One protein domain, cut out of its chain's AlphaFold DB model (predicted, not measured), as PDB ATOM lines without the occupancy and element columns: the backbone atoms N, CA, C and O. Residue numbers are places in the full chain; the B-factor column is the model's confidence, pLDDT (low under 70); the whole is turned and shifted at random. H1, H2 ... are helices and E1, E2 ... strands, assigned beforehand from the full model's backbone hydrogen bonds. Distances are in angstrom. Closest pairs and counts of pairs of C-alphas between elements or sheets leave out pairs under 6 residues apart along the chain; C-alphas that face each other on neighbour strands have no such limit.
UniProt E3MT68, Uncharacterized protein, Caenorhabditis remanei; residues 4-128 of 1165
ATOM      1  N   TYR A   4     -38.868  -1.243 -37.884       58.16
ATOM      2  CA  TYR A   4     -40.069  -1.180 -38.727       58.16
ATOM      3  C   TYR A   4     -40.383   0.236 -39.232       58.16
ATOM      4  O   TYR A   4     -40.792   0.402 -40.376       58.16
ATOM      5  N   VAL A   5     -40.166   1.273 -38.416       65.81
ATOM      6  CA  VAL A   5     -40.421   2.667 -38.819       65.81
ATOM      7  C   VAL A   5     -39.373   3.133 -39.831       65.81
ATOM      8  O   VAL A   5     -39.727   3.799 -40.799       65.81
ATOM      9  N   ALA A   6     -38.109   2.732 -39.665       65.75
ATOM     10  CA  ALA A   6     -37.063   3.004 -40.650       65.75
ATOM     11  C   ALA A   6     -37.338   2.294 -41.990       65.75
ATOM     12  O   ALA A   6     -37.222   2.920 -43.041       65.75
ATOM     13  N   ALA A   7     -37.773   1.029 -41.961       66.75
ATOM     14  CA  ALA A   7     -38.156   0.284 -43.161       66.75
ATOM     15  C   ALA A   7     -39.362   0.919 -43.879       66.75
ATOM     16  O   ALA A   7     -39.296   1.160 -45.082       66.75
ATOM     17  N   CYS A   8     -40.429   1.272 -43.150       68.00
ATOM     18  CA  CYS A   8     -41.584   1.962 -43.731       68.00
ATOM     19  C   CYS A   8     -41.216   3.334 -44.319       68.00
ATOM     20  O   CYS A   8     -41.707   3.677 -45.390       68.00
ATOM     21  N   LEU A   9     -40.339   4.107 -43.666       72.50
ATOM     22  CA  LEU A   9     -39.857   5.382 -44.205       72.50
ATOM     23  C   LEU A   9     -39.028   5.192 -45.481       72.50
ATOM     24  O   LEU A   9     -39.243   5.924 -46.440       72.50
ATOM     25  N   LEU A  10     -38.140   4.194 -45.534       68.94
ATOM     26  CA  LEU A  10     -37.384   3.874 -46.750       68.94
ATOM     27  C   LEU A  10     -38.312   3.462 -47.903       68.94
ATOM     28  O   LEU A  10     -38.171   3.993 -48.999       68.94
ATOM     29  N   ILE A  11     -39.310   2.609 -47.647       72.44
ATOM     30  CA  ILE A  11     -40.315   2.215 -48.649       72.44
ATOM     31  C   ILE A  11     -41.108   3.436 -49.145       72.44
ATOM     32  O   ILE A  11     -41.295   3.593 -50.350       72.44
ATOM     33  N   LEU A  12     -41.533   4.335 -48.250       73.38
ATOM     34  CA  LEU A  12     -42.241   5.565 -48.625       73.38
ATOM     35  C   LEU A  12     -41.364   6.524 -49.445       73.38
ATOM     36  O   LEU A  12     -41.856   7.115 -50.403       73.38
ATOM     37  N   ILE A  13     -40.073   6.646 -49.122       73.25
ATOM     38  CA  ILE A  13     -39.108   7.448 -49.890       73.25
ATOM     39  C   ILE A  13     -38.873   6.832 -51.281       73.25
ATOM     40  O   ILE A  13     -38.874   7.563 -52.269       73.25
ATOM     41  N   SER A  14     -38.730   5.507 -51.383       67.94
ATOM     42  CA  SER A  14     -38.574   4.803 -52.665       67.94
ATOM     43  C   SER A  14     -39.824   4.880 -53.548       67.94
ATOM     44  O   SER A  14     -39.708   5.063 -54.754       67.94
ATOM     45  N   LEU A  15     -41.027   4.780 -52.978       69.69
ATOM     46  CA  LEU A  15     -42.267   4.961 -53.739       69.69
ATOM     47  C   LEU A  15     -42.448   6.424 -54.170       69.69
ATOM     48  O   LEU A  15     -42.794   6.689 -55.321       69.69
ATOM     49  N   GLY A  16     -42.163   7.372 -53.271       71.69
ATOM     50  CA  GLY A  16     -42.275   8.809 -53.524       71.69
ATOM     51  C   GLY A  16     -41.310   9.348 -54.585       71.69
ATOM     52  O   GLY A  16     -41.631  10.344 -55.226       71.69
ATOM     53  N   SER A  17     -40.166   8.693 -54.814       66.75
ATOM     54  CA  SER A  17     -39.219   9.072 -55.873       66.75
ATOM     55  C   SER A  17     -39.519   8.440 -57.238       66.75
ATOM     56  O   SER A  17     -39.146   9.020 -58.255       66.75
ATOM     57  N   ILE A  18     -40.220   7.299 -57.293       64.38
ATOM     58  CA  ILE A  18     -40.536   6.611 -58.561       64.38
ATOM     59  C   ILE A  18     -41.895   7.048 -59.135       64.38
ATOM     60  O   ILE A  18     -42.014   7.250 -60.345       64.38
ATOM     61  N   LEU A  19     -42.911   7.251 -58.285       65.19
ATOM     62  CA  LEU A  19     -44.261   7.658 -58.708       65.19
ATOM     63  C   LEU A  19     -44.313   8.917 -59.608       65.19
ATOM     64  O   LEU A  19     -45.112   8.910 -60.544       65.19
ATOM     65  N   PRO A  20     -43.483   9.967 -59.415       65.38
ATOM     66  CA  PRO A  20     -43.476  11.138 -60.300       65.38
ATOM     67  C   PRO A  20     -42.864  10.883 -61.686       65.38
ATOM     68  O   PRO A  20     -43.195  11.588 -62.637       65.38
ATOM     69  N   GLY A  21     -41.966   9.899 -61.820       60.81
ATOM     70  CA  GLY A  21     -41.247   9.634 -63.072       60.81
ATOM     71  C   GLY A  21     -42.063   8.842 -64.096       60.81
ATOM     72  O   GLY A  21     -41.939   9.070 -65.298       60.81
ATOM     73  N   PHE A  22     -42.935   7.942 -63.633       67.56
ATOM     74  CA  PHE A  22     -43.698   7.044 -64.508       67.56
ATOM     75  C   PHE A  22     -44.655   7.778 -65.478       67.56
ATOM     76  O   PHE A  22     -44.652   7.448 -66.666       67.56
ATOM     77  N   PRO A  23     -45.412   8.819 -65.061       70.62
ATOM     78  CA  PRO A  23     -46.229   9.614 -65.983       70.62
ATOM     79  C   PRO A  23     -45.399  10.379 -67.022       70.62
ATOM     80  O   PRO A  23     -45.820  10.509 -68.168       70.62
ATOM     81  N   ILE A  24     -44.208  10.858 -66.648       68.44
ATOM     82  CA  ILE A  24     -43.320  11.607 -67.549       68.44
ATOM     83  C   ILE A  24     -42.752  10.678 -68.631       68.44
ATOM     84  O   ILE A  24     -42.734  11.051 -69.801       68.44
ATOM     85  N   LEU A  25     -42.373   9.446 -68.270       64.44
ATOM     86  CA  LEU A  25     -41.953   8.416 -69.230       64.44
ATOM     87  C   LEU A  25     -43.083   8.038 -70.202       64.44
ATOM     88  O   LEU A  25     -42.854   8.013 -71.409       64.44
ATOM     89  N   MET A  26     -44.310   7.839 -69.704       67.62
ATOM     90  CA  MET A  26     -45.492   7.583 -70.546       67.62
ATOM     91  C   MET A  26     -45.771   8.722 -71.542       67.62
ATOM     92  O   MET A  26     -46.137   8.467 -72.688       67.62
ATOM     93  N   ILE A  27     -45.583   9.982 -71.132       72.44
ATOM     94  CA  ILE A  27     -45.740  11.145 -72.019       72.44
ATOM     95  C   ILE A  27     -44.612  11.193 -73.059       72.44
ATOM     96  O   ILE A  27     -44.892  11.358 -74.244       72.44
ATOM     97  N   LEU A  28     -43.352  11.006 -72.649       64.88
ATOM     98  CA  LEU A  28     -42.201  11.007 -73.561       64.88
ATOM     99  C   LEU A  28     -42.308   9.916 -74.634       64.88
ATOM    100  O   LEU A  28     -42.040  10.189 -75.801       64.88
ATOM    101  N   GLN A  29     -42.757   8.712 -74.271       63.66
ATOM    102  CA  GLN A  29     -42.916   7.612 -75.223       63.66
ATOM    103  C   GLN A  29     -44.012   7.881 -76.273       63.66
ATOM    104  O   GLN A  29     -43.869   7.463 -77.418       63.66
ATOM    105  N   ASN A  30     -45.061   8.636 -75.924       69.44
ATOM    106  CA  ASN A  30     -46.078   9.087 -76.885       69.44
ATOM    107  C   ASN A  30     -45.573  10.183 -77.847       69.44
ATOM    108  O   ASN A  30     -46.142  10.339 -78.925       69.44
ATOM    109  N   TYR A  31     -44.542  10.948 -77.472       70.88
ATOM    110  CA  TYR A  31     -43.966  12.009 -78.312       70.88
ATOM    111  C   TYR A  31     -42.763  11.554 -79.154       70.88
ATOM    112  O   TYR A  31     -42.496  12.157 -80.191       70.88
ATOM    113  N   PHE A  32     -42.053  10.499 -78.741       69.19
ATOM    114  CA  PHE A  32     -40.846  10.005 -79.412       69.19
ATOM    115  C   PHE A  32     -40.957   8.503 -79.746       69.19
ATOM    116  O   PHE A  32     -40.365   7.672 -79.053       69.19
ATOM    117  N   PRO A  33     -41.682   8.129 -80.820       63.44
ATOM    118  CA  PRO A  33     -41.887   6.726 -81.204       63.44
ATOM    119  C   PRO A  33     -40.610   6.004 -81.678       63.44
ATOM    120  O   PRO A  33     -40.604   4.780 -81.748       63.44
ATOM    121  N   GLU A  34     -39.527   6.733 -81.967       65.50
ATOM    122  CA  GLU A  34     -38.208   6.178 -82.327       65.50
ATOM    123  C   GLU A  34     -37.270   5.979 -81.115       65.50
ATOM    124  O   GLU A  34     -36.066   5.770 -81.277       65.50
ATOM    125  N   LEU A  35     -37.789   6.038 -79.880       60.56
ATOM    126  CA  LEU A  35     -37.004   5.724 -78.681       60.56
ATOM    127  C   LEU A  35     -36.411   4.296 -78.761       60.56
ATOM    128  O   LEU A  35     -37.142   3.352 -79.073       60.56
ATOM    129  N   PRO A  36     -35.110   4.097 -78.453       64.38
ATOM    130  CA  PRO A  36     -34.468   2.788 -78.574       64.38
ATOM    131  C   PRO A  36     -35.179   1.686 -77.781       64.38
ATOM    132  O   PRO A  36     -35.588   1.893 -76.641       64.38
ATOM    133  N   VAL A  37     -35.239   0.483 -78.364       59.72
ATOM    134  CA  VAL A  37     -36.050  -0.678 -77.922       59.72
ATOM    135  C   VAL A  37     -35.899  -1.047 -76.432       59.72
ATOM    136  O   VAL A  37     -36.836  -1.569 -75.825       59.72
ATOM    137  N   PHE A  38     -34.765  -0.708 -75.810       55.50
ATOM    138  CA  PHE A  38     -34.508  -0.855 -74.371       55.50
ATOM    139  C   PHE A  38     -35.440  -0.034 -73.451       55.50
ATOM    140  O   PHE A  38     -35.528  -0.341 -72.265       55.50
ATOM    141  N   TYR A  39     -36.148   0.975 -73.972       59.09
ATOM    142  CA  TYR A  39     -37.094   1.827 -73.229       59.09
ATOM    143  C   TYR A  39     -38.576   1.526 -73.519       59.09
ATOM    144  O   TYR A  39     -39.450   2.345 -73.245       59.09
ATOM    145  N   THR A  40     -38.885   0.339 -74.043       66.69
ATOM    146  CA  THR A  40     -40.269  -0.162 -74.128       66.69
ATOM    147  C   THR A  40     -40.901  -0.326 -72.735       66.69
ATOM    148  O   THR A  40     -40.203  -0.617 -71.760       66.69
ATOM    149  N   ILE A  41     -42.232  -0.188 -72.636       64.56
ATOM    150  CA  ILE A  41     -42.981  -0.349 -71.371       64.56
ATOM    151  C   ILE A  41     -42.681  -1.714 -70.746       64.56
ATOM    152  O   ILE A  41     -42.395  -1.783 -69.555       64.56
ATOM    153  N   ASP A  42     -42.663  -2.781 -71.546       67.38
ATOM    154  CA  ASP A  42     -42.357  -4.137 -71.080       67.38
ATOM    155  C   ASP A  42     -40.940  -4.250 -70.496       67.38
ATOM    156  O   ASP A  42     -40.741  -4.907 -69.474       67.38
ATOM    157  N   SER A  43     -39.961  -3.546 -71.079       67.75
ATOM    158  CA  SER A  43     -38.590  -3.480 -70.552       67.75
ATOM    159  C   SER A  43     -38.543  -2.735 -69.215       67.75
ATOM    160  O   SER A  43     -37.944  -3.219 -68.255       67.75
ATOM    161  N   LEU A  44     -39.228  -1.590 -69.109       69.12
ATOM    162  CA  LEU A  44     -39.346  -0.828 -67.859       69.12
ATOM    163  C   LEU A  44     -40.092  -1.612 -66.766       69.12
ATOM    164  O   LEU A  44     -39.677  -1.584 -65.607       69.12
ATOM    165  N   VAL A  45     -41.142  -2.357 -67.121       72.00
ATOM    166  CA  VAL A  45     -41.865  -3.260 -66.211       72.00
ATOM    167  C   VAL A  45     -40.958  -4.403 -65.755       72.00
ATOM    168  O   VAL A  45     -40.905  -4.677 -64.557       72.00
ATOM    169  N   MET A  46     -40.183  -5.020 -66.652       70.75
ATOM    170  CA  MET A  46     -39.200  -6.047 -66.289       70.75
ATOM    171  C   MET A  46     -38.128  -5.511 -65.333       70.75
ATOM    172  O   MET A  46     -37.853  -6.154 -64.318       70.75
ATOM    173  N   TYR A  47     -37.581  -4.314 -65.574       71.44
ATOM    174  CA  TYR A  47     -36.655  -3.673 -64.635       71.44
ATOM    175  C   TYR A  47     -37.316  -3.338 -63.292       71.44
ATOM    176  O   TYR A  47     -36.692  -3.529 -62.247       71.44
ATOM    177  N   PHE A  48     -38.578  -2.897 -63.278       73.50
ATOM    178  CA  PHE A  48     -39.303  -2.612 -62.037       73.50
ATOM    179  C   PHE A  48     -39.600  -3.888 -61.230       73.50
ATOM    180  O   PHE A  48     -39.432  -3.902 -60.007       73.50
ATOM    181  N   VAL A  49     -39.961  -4.987 -61.899       73.25
ATOM    182  CA  VAL A  49     -40.119  -6.319 -61.290       73.25
ATOM    183  C   VAL A  49     -38.780  -6.823 -60.748       73.25
ATOM    184  O   VAL A  49     -38.716  -7.249 -59.596       73.25
ATOM    185  N   GLN A  50     -37.692  -6.713 -61.515       70.12
ATOM    186  CA  GLN A  50     -36.354  -7.118 -61.078       70.12
ATOM    187  C   GLN A  50     -35.870  -6.297 -59.870       70.12
ATOM    188  O   GLN A  50     -35.385  -6.873 -58.896       70.12
ATOM    189  N   ALA A  51     -36.054  -4.974 -59.883       72.31
ATOM    190  CA  ALA A  51     -35.736  -4.103 -58.751       72.31
ATOM    191  C   ALA A  51     -36.586  -4.432 -57.511       72.31
ATOM    192  O   ALA A  51     -36.056  -4.484 -56.401       72.31
ATOM    193  N   SER A  52     -37.875  -4.734 -57.697       72.81
ATOM    194  CA  SER A  52     -38.771  -5.171 -56.617       72.81
ATOM    195  C   SER A  52     -38.336  -6.513 -56.018       72.81
ATOM    196  O   SER A  52     -38.316  -6.658 -54.797       72.81
ATOM    197  N   ILE A  53     -37.920  -7.475 -56.848       72.88
ATOM    198  CA  ILE A  53     -37.376  -8.767 -56.399       72.88
ATOM    199  C   ILE A  53     -36.071  -8.565 -55.620       72.88
ATOM    200  O   ILE A  53     -35.921  -9.134 -54.541       72.88
ATOM    201  N   ILE A  54     -35.149  -7.729 -56.106       73.06
ATOM    202  CA  ILE A  54     -33.888  -7.425 -55.406       73.06
ATOM    203  C   ILE A  54     -34.164  -6.736 -54.060       73.06
ATOM    204  O   ILE A  54     -33.579  -7.122 -53.048       73.06
ATOM    205  N   MET A  55     -35.095  -5.777 -54.011       75.75
ATOM    206  CA  MET A  55     -35.513  -5.117 -52.771       75.75
ATOM    207  C   MET A  55     -36.149  -6.111 -51.786       75.75
ATOM    208  O   MET A  55     -35.831  -6.086 -50.598       75.75
ATOM    209  N   PHE A  56     -36.998  -7.021 -52.269       72.38
ATOM    210  CA  PHE A  56     -37.654  -8.041 -51.449       72.38
ATOM    211  C   PHE A  56     -36.674  -9.104 -50.930       72.38
ATOM    212  O   PHE A  56     -36.753  -9.490 -49.766       72.38
ATOM    213  N   LEU A  57     -35.698  -9.527 -51.741       71.19
ATOM    214  CA  LEU A  57     -34.606 -10.410 -51.317       71.19
ATOM    215  C   LEU A  57     -33.664  -9.718 -50.321       71.19
ATOM    216  O   LEU A  57     -33.238 -10.343 -49.353       71.19
ATOM    217  N   GLY A  58     -33.384  -8.424 -50.506       76.19
ATOM    218  CA  GLY A  58     -32.642  -7.609 -49.541       76.19
ATOM    219  C   GLY A  58     -33.376  -7.486 -48.203       76.19
ATOM    220  O   GLY A  58     -32.774  -7.686 -47.150       76.19
ATOM    221  N   PHE A  59     -34.690  -7.243 -48.238       70.12
ATOM    222  CA  PHE A  59     -35.545  -7.215 -47.050       70.12
ATOM    223  C   PHE A  59     -35.601  -8.582 -46.355       70.12
ATOM    224  O   PHE A  59     -35.364  -8.652 -45.153       70.12
ATOM    225  N   LEU A  60     -35.813  -9.676 -47.097       65.50
ATOM    226  CA  LEU A  60     -35.758 -11.042 -46.563       65.50
ATOM    227  C   LEU A  60     -34.395 -11.368 -45.945       65.50
ATOM    228  O   LEU A  60     -34.354 -11.954 -44.870       65.50
ATOM    229  N   SER A  61     -33.291 -10.963 -46.577       68.19
ATOM    230  CA  SER A  61     -31.942 -11.131 -46.028       68.19
ATOM    231  C   SER A  61     -31.769 -10.358 -44.717       68.19
ATOM    232  O   SER A  61     -31.283 -10.912 -43.732       68.19
ATOM    233  N   MET A  62     -32.247  -9.110 -44.648       66.88
ATOM    234  CA  MET A  62     -32.179  -8.306 -43.423       66.88
ATOM    235  C   MET A  62     -33.090  -8.854 -42.311       66.88
ATOM    236  O   MET A  62     -32.688  -8.867 -41.147       66.88
ATOM    237  N   CYS A  63     -34.275  -9.365 -42.656       59.84
ATOM    238  CA  CYS A  63     -35.159 -10.075 -41.733       59.84
ATOM    239  C   CYS A  63     -34.537 -11.385 -41.242       59.84
ATOM    240  O   CYS A  63     -34.563 -11.633 -40.046       59.84
ATOM    241  N   LEU A  64     -33.905 -12.185 -42.106       61.19
ATOM    242  CA  LEU A  64     -33.199 -13.405 -41.702       61.19
ATOM    243  C   LEU A  64     -32.001 -13.094 -40.796       61.19
ATOM    244  O   LEU A  64     -31.834 -13.750 -39.774       61.19
ATOM    245  N   TYR A  65     -31.208 -12.061 -41.093       58.25
ATOM    246  CA  TYR A  65     -30.140 -11.614 -40.192       58.25
ATOM    247  C   TYR A  65     -30.689 -11.111 -38.846       58.25
ATOM    248  O   TYR A  65     -30.122 -11.437 -37.804       58.25
ATOM    249  N   SER A  66     -31.809 -10.380 -38.841       55.38
ATOM    250  CA  SER A  66     -32.514  -9.948 -37.623       55.38
ATOM    251  C   SER A  66     -33.041 -11.134 -36.805       55.38
ATOM    252  O   SER A  66     -32.787 -11.220 -35.605       55.38
ATOM    253  N   ASP A  67     -33.730 -12.073 -37.449       49.75
ATOM    254  CA  ASP A  67     -34.397 -13.216 -36.816       49.75
ATOM    255  C   ASP A  67     -33.438 -14.381 -36.520       49.75
ATOM    256  O   ASP A  67     -33.823 -15.344 -35.861       49.75
ATOM    257  N   ILE A  68     -32.171 -14.281 -36.930       52.16
ATOM    258  CA  ILE A  68     -31.065 -15.104 -36.424       52.16
ATOM    259  C   ILE A  68     -30.367 -14.380 -35.260       52.16
ATOM    260  O   ILE A  68     -30.203 -14.963 -34.188       52.16
ATOM    261  N   ALA A  69     -30.012 -13.096 -35.405       49.81
ATOM    262  CA  ALA A  69     -29.309 -12.341 -34.364       49.81
ATOM    263  C   ALA A  69     -30.143 -12.125 -33.085       49.81
ATOM    264  O   ALA A  69     -29.610 -12.193 -31.977       49.81
ATOM    265  N   CYS A  70     -31.453 -11.893 -33.208       42.47
ATOM    266  CA  CYS A  70     -32.321 -11.601 -32.067       42.47
ATOM    267  C   CYS A  70     -32.556 -12.842 -31.170       42.47
ATOM    268  O   CYS A  70     -32.346 -12.739 -29.957       42.47
ATOM    269  N   PRO A  71     -32.857 -14.052 -31.695       44.09
ATOM    270  CA  PRO A  71     -32.882 -15.271 -30.879       44.09
ATOM    271  C   PRO A  71     -31.516 -15.691 -30.320       44.09
ATOM    272  O   PRO A  71     -31.476 -16.288 -29.243       44.09
ATOM    273  N   LEU A  72     -30.407 -15.362 -30.998       44.75
ATOM    274  CA  LEU A  72     -29.059 -15.556 -30.448       44.75
ATOM    275  C   LEU A  72     -28.833 -14.673 -29.208       44.75
ATOM    276  O   LEU A  72     -28.409 -15.184 -28.174       44.75
ATOM    277  N   ALA A  73     -29.220 -13.394 -29.251       43.84
ATOM    278  CA  ALA A  73     -29.152 -12.503 -28.087       43.84
ATOM    279  C   ALA A  73     -30.043 -12.966 -26.911       43.84
ATOM    280  O   ALA A  73     -29.686 -12.785 -25.745       43.84
ATOM    281  N   ILE A  74     -31.179 -13.615 -27.196       46.56
ATOM    282  CA  ILE A  74     -32.084 -14.177 -26.175       46.56
ATOM    283  C   ILE A  74     -31.468 -15.396 -25.455       46.56
ATOM    284  O   ILE A  74     -31.832 -15.678 -24.313       46.56
ATOM    285  N   LYS A  75     -30.495 -16.092 -26.064       44.56
ATOM    286  CA  LYS A  75     -29.828 -17.281 -25.503       44.56
ATOM    287  C   LYS A  75     -28.546 -17.006 -24.697       44.56
ATOM    288  O   LYS A  75     -27.738 -17.908 -24.536       44.56
ATOM    289  N   GLY A  76     -28.421 -15.827 -24.088       55.00
ATOM    290  CA  GLY A  76     -27.505 -15.606 -22.962       55.00
ATOM    291  C   GLY A  76     -26.012 -15.658 -23.309       55.00
ATOM    292  O   GLY A  76     -25.376 -16.697 -23.172       55.00
ATOM    293  N   TYR A  77     -25.465 -14.472 -23.590       61.25
ATOM    294  CA  TYR A  77     -24.069 -14.191 -23.952       61.25
ATOM    295  C   TYR A  77     -23.691 -14.615 -25.375       61.25
ATOM    296  O   TYR A  77     -23.954 -15.725 -25.826       61.25
ATOM    297  N   VAL A  78     -23.042 -13.690 -26.081       65.75
ATOM    298  CA  VAL A  78     -22.489 -13.909 -27.418       65.75
ATOM    299  C   VAL A  78     -21.025 -13.491 -27.384       65.75
ATOM    300  O   VAL A  78     -20.694 -12.401 -26.903       65.75
ATOM    301  N   PHE A  79     -20.156 -14.363 -27.886       77.44
ATOM    302  CA  PHE A  79     -18.719 -14.140 -27.948       77.44
ATOM    303  C   PHE A  79     -18.351 -13.655 -29.352       77.44
ATOM    304  O   PHE A  79     -18.821 -14.210 -30.346       77.44
ATOM    305  N   ILE A  80     -17.502 -12.630 -29.448       82.25
ATOM    306  CA  ILE A  80     -16.850 -12.255 -30.708       82.25
ATOM    307  C   ILE A  80     -15.376 -12.636 -30.636       82.25
ATOM    308  O   ILE A  80     -14.637 -12.116 -29.799       82.25
ATOM    309  N   PHE A  81     -14.948 -13.481 -31.569       81.62
ATOM    310  CA  PHE A  81     -13.550 -13.803 -31.838       81.62
ATOM    311  C   PHE A  81     -13.236 -13.432 -33.289       81.62
ATOM    312  O   PHE A  81     -14.020 -13.730 -34.186       81.62
ATOM    313  N   SER A  82     -12.123 -12.735 -33.542       78.44
ATOM    314  CA  SER A  82     -11.693 -12.345 -34.900       78.44
ATOM    315  C   SER A  82     -12.791 -11.702 -35.778       78.44
ATOM    316  O   SER A  82     -12.846 -11.906 -36.987       78.44
ATOM    317  N   ARG A  83     -13.660 -10.881 -35.159       74.50
ATOM    318  CA  ARG A  83     -14.855 -10.219 -35.746       74.50
ATOM    319  C   ARG A  83     -16.024 -11.145 -36.132       74.50
ATOM    320  O   ARG A  83     -17.010 -10.652 -36.672       74.50
ATOM    321  N   ILE A  84     -15.957 -12.437 -35.821       75.50
ATOM    322  CA  ILE A  84     -17.025 -13.420 -36.049       75.50
ATOM    323  C   ILE A  84     -17.762 -13.681 -34.728       75.50
ATOM    324  O   ILE A  84     -17.137 -13.807 -33.674       75.50
ATOM    325  N   TYR A  85     -19.094 -13.761 -34.783       81.44
ATOM    326  CA  TYR A  85     -19.925 -14.207 -33.662       81.44
ATOM    327  C   TYR A  85     -19.851 -15.732 -33.530       81.44
ATOM    328  O   TYR A  85     -20.153 -16.436 -34.494       81.44
ATOM    329  N   ILE A  86     -19.489 -16.234 -32.350       86.31
ATOM    330  CA  ILE A  86     -19.407 -17.672 -32.047       86.31
ATOM    331  C   ILE A  86     -20.203 -18.014 -30.781       86.31
ATOM    332  O   ILE A  86     -20.347 -17.186 -29.874       86.31
ATOM    333  N   LEU A  87     -20.742 -19.236 -30.731       84.06
ATOM    334  CA  LEU A  87     -21.426 -19.759 -29.548       84.06
ATOM    335  C   LEU A  87     -20.420 -20.188 -28.472       84.06
ATOM    336  O   LEU A  87     -19.234 -20.388 -28.738       84.06
ATOM    337  N   LEU A  88     -20.913 -20.368 -27.247       85.31
ATOM    338  CA  LEU A  88     -20.124 -20.866 -26.118       85.31
ATOM    339  C   LEU A  88     -19.586 -22.281 -26.386       85.31
ATOM    340  O   LEU A  88     -18.426 -22.575 -26.104       85.31
ATOM    341  N   GLU A  89     -20.421 -23.138 -26.969       85.00
ATOM    342  CA  GLU A  89     -20.083 -24.503 -27.363       85.00
ATOM    343  C   GLU A  89     -19.043 -24.532 -28.495       85.00
ATOM    344  O   GLU A  89     -18.134 -25.365 -28.475       85.00
ATOM    345  N   ASP A  90     -19.136 -23.598 -29.448       89.81
ATOM    346  CA  ASP A  90     -18.160 -23.453 -30.530       89.81
ATOM    347  C   ASP A  90     -16.816 -22.961 -29.987       89.81
ATOM    348  O   ASP A  90     -15.787 -23.537 -30.322       89.81
ATOM    349  N   LEU A  91     -16.805 -21.969 -29.090       91.38
ATOM    350  CA  LEU A  91     -15.586 -21.484 -28.438       91.38
ATOM    351  C   LEU A  91     -14.903 -22.580 -27.600       91.38
ATOM    352  O   LEU A  91     -13.689 -22.766 -27.703       91.38
ATOM    353  N   GLU A  92     -15.665 -23.346 -26.809       91.69
ATOM    354  CA  GLU A  92     -15.127 -24.510 -26.089       91.69
ATOM    355  C   GLU A  92     -14.556 -25.561 -27.051       91.69
ATOM    356  O   GLU A  92     -13.487 -26.113 -26.783       91.69
ATOM    357  N   SER A  93     -15.226 -25.818 -28.177       90.88
ATOM    358  CA  SER A  93     -14.757 -26.737 -29.220       90.88
ATOM    359  C   SER A  93     -13.477 -26.230 -29.895       90.88
ATOM    360  O   SER A  93     -12.516 -26.986 -30.032       90.88
ATOM    361  N   TRP A  94     -13.414 -24.956 -30.282       93.69
ATOM    362  CA  TRP A  94     -12.277 -24.373 -30.999       93.69
ATOM    363  C   TRP A  94     -11.029 -24.328 -30.116       93.69
ATOM    364  O   TRP A  94      -9.953 -24.708 -30.574       93.69
ATOM    365  N   PHE A  95     -11.176 -23.969 -28.838       93.31
ATOM    366  CA  PHE A  95     -10.090 -24.050 -27.860       93.31
ATOM    367  C   PHE A  95      -9.650 -25.503 -27.607       93.31
ATOM    368  O   PHE A  95      -8.459 -25.804 -27.632       93.31
ATOM    369  N   SER A  96     -10.597 -26.438 -27.448       89.56
ATOM    370  CA  SER A  96     -10.284 -27.866 -27.228       89.56
ATOM    371  C   SER A  96      -9.559 -28.525 -28.408       89.56
ATOM    372  O   SER A  96      -8.822 -29.487 -28.205       89.56
ATOM    373  N   ASN A  97      -9.764 -28.019 -29.628       89.50
ATOM    374  CA  ASN A  97      -9.098 -28.477 -30.850       89.50
ATOM    375  C   ASN A  97      -7.849 -27.646 -31.220       89.50
ATOM    376  O   ASN A  97      -7.227 -27.916 -32.244       89.50
ATOM    377  N   GLY A  98      -7.472 -26.640 -30.419       91.81
ATOM    378  CA  GLY A  98      -6.293 -25.800 -30.671       91.81
ATOM    379  C   GLY A  98      -6.435 -24.778 -31.809       91.81
ATOM    380  O   GLY A  98      -5.435 -24.199 -32.220       91.81
ATOM    381  N   PHE A  99      -7.651 -24.523 -32.310       87.44
ATOM    382  CA  PHE A  99      -7.925 -23.446 -33.278       87.44
ATOM    383  C   PHE A  99      -7.908 -22.047 -32.645       87.44
ATOM    384  O   PHE A  99      -7.888 -21.051 -33.362       87.44
ATOM    385  N   VAL A 100      -7.959 -21.981 -31.314       93.56
ATOM    386  CA  VAL A 100      -7.898 -20.755 -30.516       93.56
ATOM    387  C   VAL A 100      -6.965 -21.004 -29.332       93.56
ATOM    388  O   VAL A 100      -7.030 -22.057 -28.694       93.56
ATOM    389  N   THR A 101      -6.088 -20.046 -29.055       93.81
ATOM    390  CA  THR A 101      -4.974 -20.137 -28.100       93.81
ATOM    391  C   THR A 101      -5.280 -19.436 -26.764       93.81
ATOM    392  O   THR A 101      -6.233 -18.659 -26.674       93.81
ATOM    393  N   PRO A 102      -4.499 -19.665 -25.690       95.00
ATOM    394  CA  PRO A 102      -4.582 -18.860 -24.467       95.00
ATOM    395  C   PRO A 102      -4.279 -17.364 -24.673       95.00
ATOM    396  O   PRO A 102      -4.742 -16.522 -23.899       95.00
ATOM    397  N   GLU A 103      -3.511 -17.024 -25.700       94.50
ATOM    398  CA  GLU A 103      -3.102 -15.661 -26.044       94.50
ATOM    399  C   GLU A 103      -4.217 -14.894 -26.776       94.50
ATOM    400  O   GLU A 103      -4.264 -13.663 -26.715       94.50
ATOM    401  N   ASP A 104      -5.144 -15.611 -27.418       94.25
ATOM    402  CA  ASP A 104      -6.248 -15.027 -28.172       94.25
ATOM    403  C   ASP A 104      -7.206 -14.199 -27.305       94.25
ATOM    404  O   ASP A 104      -7.532 -14.529 -26.156       94.25
ATOM    405  N   SER A 105      -7.695 -13.111 -27.906       93.50
ATOM    406  CA  SER A 105      -8.649 -12.192 -27.285       93.50
ATOM    407  C   SER A 105     -10.071 -12.419 -27.794       93.50
ATOM    408  O   SER A 105     -10.318 -12.491 -29.001       93.50
ATOM    409  N   ILE A 106     -11.017 -12.489 -26.860       93.81
ATOM    410  CA  ILE A 106     -12.450 -12.596 -27.131       93.81
ATOM    411  C   ILE A 106     -13.186 -11.419 -26.498       93.81
ATOM    412  O   ILE A 106     -12.864 -10.983 -25.390       93.81
ATOM    413  N   ARG A 107     -14.193 -10.897 -27.197       92.00
ATOM    414  CA  ARG A 107     -15.088  -9.863 -26.671       92.00
ATOM    415  C   ARG A 107     -16.397 -10.497 -26.232       92.00
ATOM    416  O   ARG A 107     -17.087 -11.110 -27.043       92.00
ATOM    417  N   ILE A 108     -16.730 -10.317 -24.961       89.81
ATOM    418  CA  ILE A 108     -17.959 -10.811 -24.342       89.81
ATOM    419  C   ILE A 108     -18.934  -9.641 -24.243       89.81
ATOM    420  O   ILE A 108     -18.557  -8.576 -23.755       89.81
ATOM    421  N   PHE A 109     -20.171  -9.833 -24.705       76.81
ATOM    422  CA  PHE A 109     -21.255  -8.865 -24.526       76.81
ATOM    423  C   PHE A 109     -22.170  -9.296 -23.379       76.81
ATOM    424  O   PHE A 109     -22.722 -10.400 -23.381       76.81
ATOM    425  N   GLU A 110     -22.343  -8.404 -22.412       72.81
ATOM    426  CA  GLU A 110     -23.301  -8.552 -21.323       72.81
ATOM    427  C   GLU A 110     -24.737  -8.242 -21.776       72.81
ATOM    428  O   GLU A 110     -24.978  -7.549 -22.767       72.81
ATOM    429  N   LYS A 111     -25.721  -8.659 -20.967       62.75
ATOM    430  CA  LYS A 111     -27.133  -8.257 -21.128       62.75
ATOM    431  C   LYS A 111     -27.362  -6.745 -20.961       62.75
ATOM    432  O   LYS A 111     -28.393  -6.244 -21.397       62.75
ATOM    433  N   SER A 112     -26.412  -6.036 -20.350       69.44
ATOM    434  CA  SER A 112     -26.365  -4.571 -20.238       69.44
ATOM    435  C   SER A 112     -26.066  -3.871 -21.575       69.44
ATOM    436  O   SER A 112     -26.261  -2.663 -21.692       69.44
ATOM    437  N   GLY A 113     -25.577  -4.608 -22.583       70.31
ATOM    438  CA  GLY A 113     -25.032  -4.060 -23.827       70.31
ATOM    439  C   GLY A 113     -23.569  -3.611 -23.723       70.31
ATOM    440  O   GLY A 113     -22.970  -3.271 -24.743       70.31
ATOM    441  N   VAL A 114     -22.972  -3.638 -22.524       73.50
ATOM    442  CA  VAL A 114     -21.538  -3.396 -22.317       73.50
ATOM    443  C   VAL A 114     -20.737  -4.579 -22.867       73.50
ATOM    444  O   VAL A 114     -21.174  -5.731 -22.804       73.50
ATOM    445  N   SER A 115     -19.558  -4.298 -23.431       84.69
ATOM    446  CA  SER A 115     -18.673  -5.324 -23.984       84.69
ATOM    447  C   SER A 115     -17.271  -5.246 -23.389       84.69
ATOM    448  O   SER A 115     -16.615  -4.209 -23.515       84.69
ATOM    449  N   VAL A 116     -16.786  -6.350 -22.825       87.94
ATOM    450  CA  VAL A 116     -15.448  -6.454 -22.225       87.94
ATOM    451  C   VAL A 116     -14.583  -7.388 -23.073       87.94
ATOM    452  O   VAL A 116     -15.053  -8.427 -23.539       87.94
ATOM    453  N   ASN A 117     -13.323  -7.012 -23.311       91.94
ATOM    454  CA  ASN A 117     -12.349  -7.883 -23.976       91.94
ATOM    455  C   ASN A 117     -11.565  -8.661 -22.909       91.94
ATOM    456  O   ASN A 117     -11.018  -8.046 -21.996       91.94
ATOM    457  N   TYR A 118     -11.453  -9.977 -23.065       93.06
ATOM    458  CA  TYR A 118     -10.620 -10.843 -22.228       93.06
ATOM    459  C   TYR A 118      -9.642 -11.625 -23.106       93.06
ATOM    460  O   TYR A 118     -10.008 -12.040 -24.205       93.06
ATOM    461  N   THR A 119      -8.428 -11.893 -22.615       95.25
ATOM    462  CA  THR A 119      -7.634 -13.008 -23.156       95.25
ATOM    463  C   THR A 119      -8.145 -14.321 -22.575       95.25
ATOM    464  O   THR A 119      -8.604 -14.377 -21.428       95.25
ATOM    465  N   ILE A 120      -8.043 -15.405 -23.336       93.50
ATOM    466  CA  ILE A 120      -8.500 -16.728 -22.890       93.50
ATOM    467  C   ILE A 120      -7.683 -17.235 -21.692       93.50
ATOM    468  O   ILE A 120      -8.248 -17.774 -20.740       93.50
ATOM    469  N   SER A 121      -6.384 -16.944 -21.665       92.56
ATOM    470  CA  SER A 121      -5.495 -17.094 -20.504       92.56
ATOM    471  C   SER A 121      -6.028 -16.406 -19.240       92.56
ATOM    472  O   SER A 121      -5.944 -16.984 -18.155       92.56
ATOM    473  N   SER A 122      -6.630 -15.217 -19.356       92.38
ATOM    474  CA  SER A 122      -7.229 -14.513 -18.212       92.38
ATOM    475  C   SER A 122      -8.467 -15.238 -17.678       92.38
ATOM    476  O   SER A 122      -8.609 -15.388 -16.467       92.38
ATOM    477  N   LEU A 123      -9.332 -15.756 -18.557       90.44
ATOM    478  CA  LEU A 123     -10.519 -16.525 -18.154       90.44
ATOM    479  C   LEU A 123     -10.143 -17.877 -17.529       90.44
ATOM    480  O   LEU A 123     -10.709 -18.264 -16.509       90.44
ATOM    481  N   ILE A 124      -9.124 -18.555 -18.066       89.19
ATOM    482  CA  ILE A 124      -8.546 -19.774 -17.475       89.19
ATOM    483  C   ILE A 124      -7.955 -19.491 -16.087       89.19
ATOM    484  O   ILE A 124      -8.118 -20.302 -15.177       89.19
ATOM    485  N   LYS A 125      -7.309 -18.335 -15.893       85.62
ATOM    486  CA  LYS A 125      -6.770 -17.920 -14.589       85.62
ATOM    487  C   LYS A 125      -7.869 -17.578 -13.572       85.62
ATOM    488  O   LYS A 125      -7.686 -17.851 -12.391       85.62
ATOM    489  N   LEU A 126      -8.994 -17.010 -14.017       79.88
ATOM    490  CA  LEU A 126     -10.132 -16.645 -13.160       79.88
ATOM    491  C   LEU A 126     -11.022 -17.839 -12.778       79.88
ATOM    492  O   LEU A 126     -11.517 -17.893 -11.654       79.88
ATOM    493  N   TYR A 127     -11.234 -18.793 -13.690       82.44
ATOM    494  CA  TYR A 127     -12.230 -19.864 -13.519       82.44
ATOM    495  C   TYR A 127     -11.659 -21.286 -13.511       82.44
ATOM    496  O   TYR A 127     -12.399 -22.242 -13.272       82.44
ATOM    497  N   GLY A 128     -10.348 -21.427 -13.708       81.06
ATOM    498  CA  GLY A 128      -9.658 -22.706 -13.824       81.06
ATOM    499  C   GLY A 128      -9.720 -23.289 -15.238       81.06
ATOM    500  O   GLY A 128     -10.504 -22.880 -16.092       81.06
TER     501      GLY A 128
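What this domain is: This is residues 4 to 128 of the 1165 residues of an uncharacterized protein of Caenorhabditis remanei (UniProt E3MT68). A small head, made of a strongly turned four-stranded sheet with H4 over one face and H5 at its rim, sits at one end of a long helical arm, H3. Beyond the head, H1 and H2 follow each other nearly in line, and the backbone then folds back at the far end into H3; this makes a loose, open helical hairpin, with residues 30 to 38 sticking out. The printed part has 125 residues with five named helices and four named strands, in the order H1 H2 H3 E1 E2 H4 E3 E4 H5; the sheet runs E2, E1, E3, E4, all antiparallel, and the class is mixed, helices and strands. The whole is extended, with a radius of gyration of the C-alphas of 25.5 A, and spans 81 by 30 by 19 A.

Where its parts are: Look first for the sheet: E2 is residues 84 to 86, E1 residues 78 to 81, E3 residues 105 to 109, 13.3 A long, and E4 residues 115 to 119, 13.5 A long. H4 is residues 88 to 96, 12.1 A, and H5 residues 120 to 127, ending at C-alpha 127 at (-12.230, -19.864, -13.519). Find C-alpha 41 at (-42.981, -0.349, -71.371); from there H3 runs 48.5 A to residue 74. H1, residues 4 to 18, 21.3 A, begins at C-alpha 4 at (-40.069, -1.180, -38.727), and H2 is residues 21 to 31, 15.7 A.

How they stand to each other: In the sheet, E1 and E3 are antiparallel at 157 degrees; look for N 80 and O 107 at 2.9 A. The hairpin of E1 and E2 has N 84 and O 81 at 2.8 A, and that of E3 and E4 has N 106 and O 118 at 2.9 A. H4 is on the sheet at a height of 10.5 A, over E1 and only just over E2, with 3 C-alphas there; it runs along the strands, at 12 degrees to E1 on the local plane. Its closest C-alphas to E1 are those of Leu 88 and Phe 79, 7.1 A apart. E2, H4 and E3 form a split strand-helix-strand unit, E1 standing between the two strands, with a right-handed crossover. H5 only grazes the sheet, with residues 120 to 125, and H3 only grazes it, with residues 69 to 73. H2 and H3 are near each other, with 5 pairs of C-alphas within 10 A; H1 and H3 are apart, and H1 and H2 meet only through their link. In H1, H2, H4 and H5 every O i to N i+4 pair is within hydrogen-bond range; in H3, 29 of 30 are.

The domain as a whole: The C-alphas of Tyr 31 and Gly 128, the two farthest apart, are 80.9 A apart. The printed part has no cut and no long link. Mean pLDDT of the printed part is 73.3; 54 residues are under 70, among them 32 to 44 and 60 to 78.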